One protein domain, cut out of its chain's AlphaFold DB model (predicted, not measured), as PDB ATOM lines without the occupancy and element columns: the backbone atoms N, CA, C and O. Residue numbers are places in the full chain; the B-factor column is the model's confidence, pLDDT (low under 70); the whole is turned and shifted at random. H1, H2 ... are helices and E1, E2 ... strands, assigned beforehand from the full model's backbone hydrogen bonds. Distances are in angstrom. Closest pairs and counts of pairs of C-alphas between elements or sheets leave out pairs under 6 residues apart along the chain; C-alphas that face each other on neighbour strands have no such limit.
ATOM      1  N   TYR A   3     -48.165  26.467 -36.868       93.75
ATOM      2  CA  TYR A   3     -47.146  25.540 -36.392       93.75
ATOM      3  C   TYR A   3     -46.378  24.978 -37.581       93.75
ATOM      4  O   TYR A   3     -46.976  24.660 -38.607       93.75
ATOM      5  N   ALA A   4     -45.061  24.865 -37.438       93.69
ATOM      6  CA  ALA A   4     -44.204  24.132 -38.358       93.69
ATOM      7  C   ALA A   4     -44.053  22.694 -37.855       93.69
ATOM      8  O   ALA A   4     -43.790  22.489 -36.667       93.69
ATOM      9  N   ILE A   5     -44.208  21.724 -38.753       93.38
ATOM     10  CA  ILE A   5     -44.049  20.300 -38.448       93.38
ATOM     11  C   ILE A   5     -42.619  19.892 -38.794       93.38
ATOM     12  O   ILE A   5     -42.161  20.123 -39.914       93.38
ATOM     13  N   LEU A   6     -41.911  19.315 -37.827       92.50
ATOM     14  CA  LEU A   6     -40.469  19.072 -37.874       92.50
ATOM     15  C   LEU A   6     -40.159  17.606 -37.551       92.50
ATOM     16  O   LEU A   6     -40.867  16.982 -36.760       92.50
ATOM     17  N   SER A   7     -39.060  17.086 -38.089       91.06
ATOM     18  CA  SER A   7     -38.440  15.838 -37.631       91.06
ATOM     19  C   SER A   7     -36.926  16.037 -37.511       91.06
ATOM     20  O   SER A   7     -36.369  16.852 -38.247       91.06
ATOM     21  N   PRO A   8     -36.240  15.328 -36.600       87.25
ATOM     22  CA  PRO A   8     -34.796  15.481 -36.414       87.25
ATOM     23  C   PRO A   8     -33.986  15.104 -37.663       87.25
ATOM     24  O   PRO A   8     -32.942  15.698 -37.908       87.25
ATOM     25  N   ASP A   9     -34.489  14.169 -38.469       85.50
ATOM     26  CA  ASP A   9     -33.815  13.672 -39.675       85.50
ATOM     27  C   ASP A   9     -34.121  14.487 -40.944       85.50
ATOM     28  O   ASP A   9     -33.786  14.068 -42.052       85.50
ATOM     29  N   HIS A  10     -34.774  15.648 -40.811       84.88
ATOM     30  CA  HIS A  10     -35.159  16.481 -41.947       84.88
ATOM     31  C   HIS A  10     -34.832  17.959 -41.691       84.88
ATOM     32  O   HIS A  10     -35.370  18.586 -40.782       84.88
ATOM     33  N   ASP A  11     -33.958  18.529 -42.528       84.50
ATOM     34  CA  ASP A  11     -33.445  19.901 -42.370       84.50
ATOM     35  C   ASP A  11     -34.508  20.998 -42.581       84.50
ATOM     36  O   ASP A  11     -34.310  22.148 -42.184       84.50
ATOM     37  N   ALA A  12     -35.637  20.674 -43.216       89.69
ATOM     38  CA  ALA A  12     -36.725  21.612 -43.480       89.69
ATOM     39  C   ALA A  12     -38.021  21.204 -42.755       89.69
ATOM     40  O   ALA A  12     -38.202  20.043 -42.397       89.69
ATOM     41  N   PRO A  13     -38.982  22.117 -42.561       92.00
ATOM     42  CA  PRO A  13     -40.312  21.715 -42.126       92.00
ATOM     43  C   PRO A  13     -40.987  20.818 -43.166       92.00
ATOM     44  O   PRO A  13     -40.964  21.124 -44.358       92.00
ATOM     45  N   TRP A  14     -41.639  19.749 -42.709       91.75
ATOM     46  CA  TRP A  14     -42.493  18.905 -43.555       91.75
ATOM     47  C   TRP A  14     -43.698  19.671 -44.086       91.75
ATOM     48  O   TRP A  14     -44.184  19.426 -45.187       91.75
ATOM     49  N   GLY A  15     -44.178  20.618 -43.290       91.81
ATOM     50  CA  GLY A  15     -45.300  21.460 -43.636       91.81
ATOM     51  C   GLY A  15     -45.669  22.387 -42.495       91.81
ATOM     52  O   GLY A  15     -44.987  22.460 -41.467       91.81
ATOM     53  N   TYR A  16     -46.777  23.088 -42.697       92.75
ATOM     54  CA  TYR A  16     -47.324  24.017 -41.725       92.75
ATOM     55  C   TYR A  16     -48.800  23.734 -41.511       92.75
ATOM     56  O   TYR A  16     -49.537  23.532 -42.474       92.75
ATOM     57  N   CYS A  17     -49.238  23.786 -40.261       90.31
ATOM     58  CA  CYS A  17     -50.628  23.577 -39.892       90.31
ATOM     59  C   CYS A  17     -51.120  24.687 -38.959       90.31
ATOM     60  O   CYS A  17     -50.351  25.299 -38.213       90.31
ATOM     61  N   VAL A  18     -52.418  24.981 -39.019       92.25
ATOM     62  CA  VAL A  18     -53.049  25.985 -38.159       92.25
ATOM     63  C   VAL A  18     -53.926  25.273 -37.146       92.25
ATOM     64  O   VAL A  18     -54.898  24.626 -37.521       92.25
ATOM     65  N   PHE A  19     -53.606  25.448 -35.866       89.50
ATOM     66  CA  PHE A  19     -54.412  24.945 -34.755       89.50
ATOM     67  C   PHE A  19     -54.742  26.070 -33.774       89.50
ATOM     68  O   PHE A  19     -53.972  27.017 -33.582       89.50
ATOM     69  N   ASP A  20     -55.916  25.991 -33.162       91.19
ATOM     70  CA  ASP A  20     -56.374  26.866 -32.080       91.19
ATOM     71  C   ASP A  20     -55.699  26.539 -30.735       91.19
ATOM     72  O   ASP A  20     -55.563  27.419 -29.884       91.19
ATOM     73  N   ARG A  21     -55.197  25.307 -30.584       91.12
ATOM     74  CA  ARG A  21     -54.392  24.826 -29.450       91.12
ATOM     75  C   ARG A  21     -53.054  24.222 -29.896       91.12
ATOM     76  O   ARG A  21     -52.750  24.177 -31.082       91.12
ATOM     77  N   ALA A  22     -52.251  23.772 -28.934       87.62
ATOM     78  CA  ALA A  22     -51.087  22.932 -29.204       87.62
ATOM     79  C   ALA A  22     -51.543  21.592 -29.831       87.62
ATOM     80  O   ALA A  22     -52.383  20.912 -29.221       87.62
ATOM     81  N   PRO A  23     -51.051  21.227 -31.031       89.81
ATOM     82  CA  PRO A  23     -51.420  19.975 -31.688       89.81
ATOM     83  C   PRO A  23     -50.704  18.770 -31.067       89.81
ATOM     84  O   PRO A  23     -49.629  18.901 -30.469       89.81
ATOM     85  N   THR A  24     -51.274  17.577 -31.223       91.19
ATOM     86  CA  THR A  24     -50.558  16.326 -30.932       91.19
ATOM     87  C   THR A  24     -49.734  15.867 -32.147       91.19
ATOM     88  O   THR A  24     -50.045  16.244 -33.277       91.19
ATOM     89  N   PRO A  25     -48.693  15.030 -31.955       88.56
ATOM     90  CA  PRO A  25     -47.969  14.378 -33.056       88.56
ATOM     91  C   PRO A  25     -48.874  13.674 -34.065       88.56
ATOM     92  O   PRO A  25     -48.651  13.755 -35.268       88.56
ATOM     93  N   GLU A  26     -49.928  13.048 -33.561       89.81
ATOM     94  CA  GLU A  26     -50.932  12.340 -34.344       89.81
ATOM     95  C   GLU A  26     -51.723  13.283 -35.255       89.81
ATOM     96  O   GLU A  26     -51.817  13.034 -36.451       89.81
ATOM     97  N   GLU A  27     -52.211  14.407 -34.717       92.19
ATOM     98  CA  GLU A  27     -52.959  15.412 -35.485       92.19
ATOM     99  C   GLU A  27     -52.111  16.041 -36.600       92.19
ATOM    100  O   GLU A  27     -52.625  16.399 -37.661       92.19
ATOM    101  N   MET A  28     -50.802  16.173 -36.378       91.06
ATOM    102  CA  MET A  28     -49.873  16.657 -37.399       91.06
ATOM    103  C   MET A  28     -49.605  15.625 -38.489       91.06
ATOM    104  O   MET A  28     -49.587  15.985 -39.664       91.06
ATOM    105  N   ALA A  29     -49.389  14.366 -38.108       91.75
ATOM    106  CA  ALA A  29     -49.184  13.282 -39.060       91.75
ATOM    107  C   ALA A  29     -50.439  13.077 -39.922       91.75
ATOM    108  O   ALA A  29     -50.328  12.990 -41.142       91.75
ATOM    109  N   ASP A  30     -51.630  13.113 -39.310       92.75
ATOM    110  CA  ASP A  30     -52.915  13.077 -40.020       92.75
ATOM    111  C   ASP A  30     -53.037  14.249 -41.008       92.75
ATOM    112  O   ASP A  30     -53.445  14.067 -42.156       92.75
ATOM    113  N   HIS A  31     -52.647  15.459 -40.590       92.75
ATOM    114  CA  HIS A  31     -52.663  16.632 -41.463       92.75
ATOM    115  C   HIS A  31     -51.742  16.467 -42.679       92.75
ATOM    116  O   HIS A  31     -52.146  16.788 -43.798       92.75
ATOM    117  N   LEU A  32     -50.523  15.962 -42.474       92.50
ATOM    118  CA  LEU A  32     -49.556  15.750 -43.550       92.50
ATOM    119  C   LEU A  32     -49.970  14.615 -44.485       92.50
ATOM    120  O   LEU A  32     -49.872  14.778 -45.700       92.50
ATOM    121  N   ALA A  33     -50.512  13.524 -43.948       93.75
ATOM    122  CA  ALA A  33     -51.071  12.443 -44.747       93.75
ATOM    123  C   ALA A  33     -52.206  12.944 -45.644       93.75
ATOM    124  O   ALA A  33     -52.178  12.728 -46.857       93.75
ATOM    125  N   HIS A  34     -53.147  13.712 -45.084       91.94
ATOM    126  CA  HIS A  34     -54.237  14.297 -45.860       91.94
ATOM    127  C   HIS A  34     -53.730  15.278 -46.928       91.94
ATOM    128  O   HIS A  34     -54.189  15.241 -48.069       91.94
ATOM    129  N   ALA A  35     -52.752  16.123 -46.587       90.94
ATOM    130  CA  ALA A  35     -52.134  17.054 -47.531       90.94
ATOM    131  C   ALA A  35     -51.374  16.336 -48.663       90.94
ATOM    132  O   ALA A  35     -51.325  16.843 -49.785       90.94
ATOM    133  N   ALA A  36     -50.820  15.155 -48.384       89.75
ATOM    134  CA  ALA A  36     -50.173  14.284 -49.362       89.75
ATOM    135  C   ALA A  36     -51.165  13.427 -50.175       89.75
ATOM    136  O   ALA A  36     -50.756  12.774 -51.135       89.75
ATOM    137  N   GLY A  37     -52.458  13.432 -49.827       93.00
ATOM    138  CA  GLY A  37     -53.486  12.609 -50.473       93.00
ATOM    139  C   GLY A  37     -53.462  11.134 -50.059       93.00
ATOM    140  O   GLY A  37     -53.954  10.293 -50.807       93.00
ATOM    141  N   LEU A  38     -52.880  10.821 -48.899       92.31
ATOM    142  CA  LEU A  38     -52.844   9.477 -48.322       92.31
ATOM    143  C   LEU A  38     -54.067   9.233 -47.426       92.31
ATOM    144  O   LEU A  38     -54.619  10.166 -46.838       92.31
ATOM    145  N   GLU A  39     -54.496   7.973 -47.335       86.88
ATOM    146  CA  GLU A  39     -55.678   7.580 -46.553       86.88
ATOM    147  C   GLU A  39     -55.376   7.434 -45.055       86.88
ATOM    148  O   GLU A  39     -56.274   7.619 -44.233       86.88
ATOM    149  N   SER A  40     -54.123   7.139 -44.693       89.62
ATOM    150  CA  SER A  40     -53.691   6.938 -43.309       89.62
ATOM    151  C   SER A  40     -52.437   7.740 -42.973       89.62
ATOM    152  O   SER A  40     -51.550   7.920 -43.812       89.62
ATOM    153  N   ARG A  41     -52.314   8.164 -41.706       91.00
ATOM    154  CA  ARG A  41     -51.044   8.688 -41.183       91.00
ATOM    155  C   ARG A  41     -49.930   7.662 -41.249       91.00
ATOM    156  O   ARG A  41     -48.784   8.048 -41.437       91.00
ATOM    157  N   ASP A  42     -50.263   6.385 -41.066       90.75
ATOM    158  CA  ASP A  42     -49.268   5.320 -40.996       90.75
ATOM    159  C   ASP A  42     -48.590   5.165 -42.357       90.75
ATOM    160  O   ASP A  42     -47.370   5.070 -42.413       90.75
ATOM    161  N   ASP A  43     -49.355   5.296 -43.449       91.19
ATOM    162  CA  ASP A  43     -48.815   5.307 -44.812       91.19
ATOM    163  C   ASP A  43     -47.829   6.465 -45.005       91.19
ATOM    164  O   ASP A  43     -46.789   6.307 -45.641       91.19
ATOM    165  N   TRP A  44     -48.139   7.640 -44.447       91.69
ATOM    166  CA  TRP A  44     -47.261   8.805 -44.527       91.69
ATOM    167  C   TRP A  44     -45.984   8.611 -43.697       91.69
ATOM    168  O   TRP A  44     -44.883   8.870 -44.186       91.69
ATOM    169  N   LEU A  45     -46.114   8.114 -42.465       90.56
ATOM    170  CA  LEU A  45     -44.983   7.824 -41.581       90.56
ATOM    171  C   LEU A  45     -44.056   6.756 -42.175       90.56
ATOM    172  O   LEU A  45     -42.836   6.924 -42.135       90.56
ATOM    173  N   GLU A  46     -44.622   5.693 -42.749       91.25
ATOM    174  CA  GLU A  46     -43.870   4.611 -43.383       91.25
ATOM    175  C   GLU A  46     -43.175   5.090 -44.663       91.25
ATOM    176  O   GLU A  46     -41.980   4.845 -44.836       91.25
ATOM    177  N   LEU A  47     -43.879   5.840 -45.520       89.81
ATOM    178  CA  LEU A  47     -43.331   6.389 -46.764       89.81
ATOM    179  C   LEU A  47     -42.137   7.319 -46.520       89.81
ATOM    180  O   LEU A  47     -41.190   7.337 -47.308       89.81
ATOM    181  N   HIS A  48     -42.198   8.112 -45.450       87.94
ATOM    182  CA  HIS A  48     -41.175   9.098 -45.116       87.94
ATOM    183  C   HIS A  48     -40.169   8.612 -44.063       87.94
ATOM    184  O   HIS A  48     -39.262   9.369 -43.718       87.94
ATOM    185  N   HIS A  49     -40.291   7.364 -43.595       89.00
ATOM    186  CA  HIS A  49     -39.439   6.757 -42.568       89.00
ATOM    187  C   HIS A  49     -39.293   7.628 -41.313       89.00
ATOM    188  O   HIS A  49     -38.185   7.895 -40.848       89.00
ATOM    189  N   ILE A  50     -40.417   8.116 -40.783       86.50
ATOM    190  CA  ILE A  50     -40.402   9.063 -39.666       86.50
ATOM    191  C   ILE A  50     -40.614   8.350 -38.336       86.50
ATOM    192  O   ILE A  50     -41.721   7.930 -38.007       86.50
ATOM    193  N   ASP A  51     -39.555   8.313 -37.530       84.94
ATOM    194  CA  ASP A  51     -39.588   7.769 -36.169       84.94
ATOM    195  C   ASP A  51     -40.039   8.799 -35.119       84.94
ATOM    196  O   ASP A  51     -40.529   8.445 -34.044       84.94
ATOM    197  N   SER A  52     -39.857  10.095 -35.397       87.56
ATOM    198  CA  SER A  52     -40.168  11.165 -34.448       87.56
ATOM    199  C   SER A  52     -40.674  12.431 -35.133       87.56
ATOM    200  O   SER A  52     -40.041  12.962 -36.046       87.56
ATOM    201  N   LEU A  53     -41.803  12.940 -34.636       90.50
ATOM    202  CA  LEU A  53     -42.424  14.191 -35.063       90.50
ATOM    203  C   LEU A  53     -42.470  15.190 -33.917       90.50
ATOM    204  O   LEU A  53     -42.911  14.880 -32.807       90.50
ATOM    205  N   GLY A  54     -42.079  16.419 -34.226       90.56
ATOM    206  CA  GLY A  54     -42.199  17.571 -33.349       90.56
ATOM    207  C   GLY A  54     -42.894  18.737 -34.039       90.56
ATOM    208  O   GLY A  54     -43.136  18.733 -35.247       90.56
ATOM    209  N   TRP A  55     -43.195  19.760 -33.248       91.69
ATOM    210  CA  TRP A  55     -43.712  21.027 -33.742       91.69
ATOM    211  C   TRP A  55     -43.111  22.209 -33.017       91.69
ATOM    212  O   TRP A  55     -42.769  22.136 -31.836       91.69
ATOM    213  N   ALA A  56     -43.061  23.326 -33.732       92.31
ATOM    214  CA  ALA A  56     -42.761  24.625 -33.162       92.31
ATOM    215  C   ALA A  56     -43.789  25.659 -33.649       92.31
ATOM    216  O   ALA A  56     -44.149  25.646 -34.831       92.31
ATOM    217  N   PRO A  57     -44.283  26.555 -32.774       92.75
ATOM    218  CA  PRO A  57     -45.100  27.680 -33.204       92.75
ATOM    219  C   PRO A  57     -44.272  28.624 -34.084       92.75
ATOM    220  O   PRO A  57     -43.106  28.901 -33.801       92.75
ATOM    221  N   VAL A  58     -44.895  29.129 -35.142       91.12
ATOM    222  CA  VAL A  58     -44.321  30.132 -36.042       91.12
ATOM    223  C   VAL A  58     -44.903  31.490 -35.659       91.12
ATOM    224  O   VAL A  58     -46.128  31.651 -35.615       91.12
TER     225      VAL A  58
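Overview. This is residues 3 to 58 of the 59 residues of a protein of Burkholderia ubonensis (UniProt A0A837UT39). A small three-stranded sheet has H1 across one face, making two layers, and the shorter H2 packs on H1 away from the sheet. The 56 printed residues hold, in order, E1, E2, H1, H2 and E3; the antiparallel sheet runs E2, E1, E3. The class is mixed, helices and strands; the whole is compact, with a radius of gyration of the C-alphas of 10.4 A and spans of 26 by 22 by 15 A.

Along the chain. E1, residues 3 to 6, 9.4 A, begins at C-alpha 3 (-47.146, 25.540, -36.392). E2 is residues 15 to 18, 10.5 A; H1 25 to 36, 16.5 A; H2 41 to 48, 10.6 A. E3, residues 54 to 58, 13.0 A, ends at C-alpha 58 (-44.321, 30.132, -36.042).

Arrangement. Within hydrogen-bond range are N 3 and O 17, 2.8 A, in the hairpin E1 and E2, and N 4 and O 56, 2.9 A, between E1 and E3. E2, H1, H2, E3 form a split strand-helix-strand unit, E1 lying between its strands, with a right-handed crossover. H1 is on the sheet, height 9.4 A, across the strands. H1 and H2 touch, closest C-alphas Asp 30 and Arg 41, 4.9 A, only just about perpendicular at 72 degrees. Both helices have every O i to N i+4 pair within range.

Size, cuts and confidence. The farthest C-alphas, Asp 20 and Leu 47, are 28.4 A apart. The printed part has no cut and no long link; no printed residue is under 70 in pLDDT.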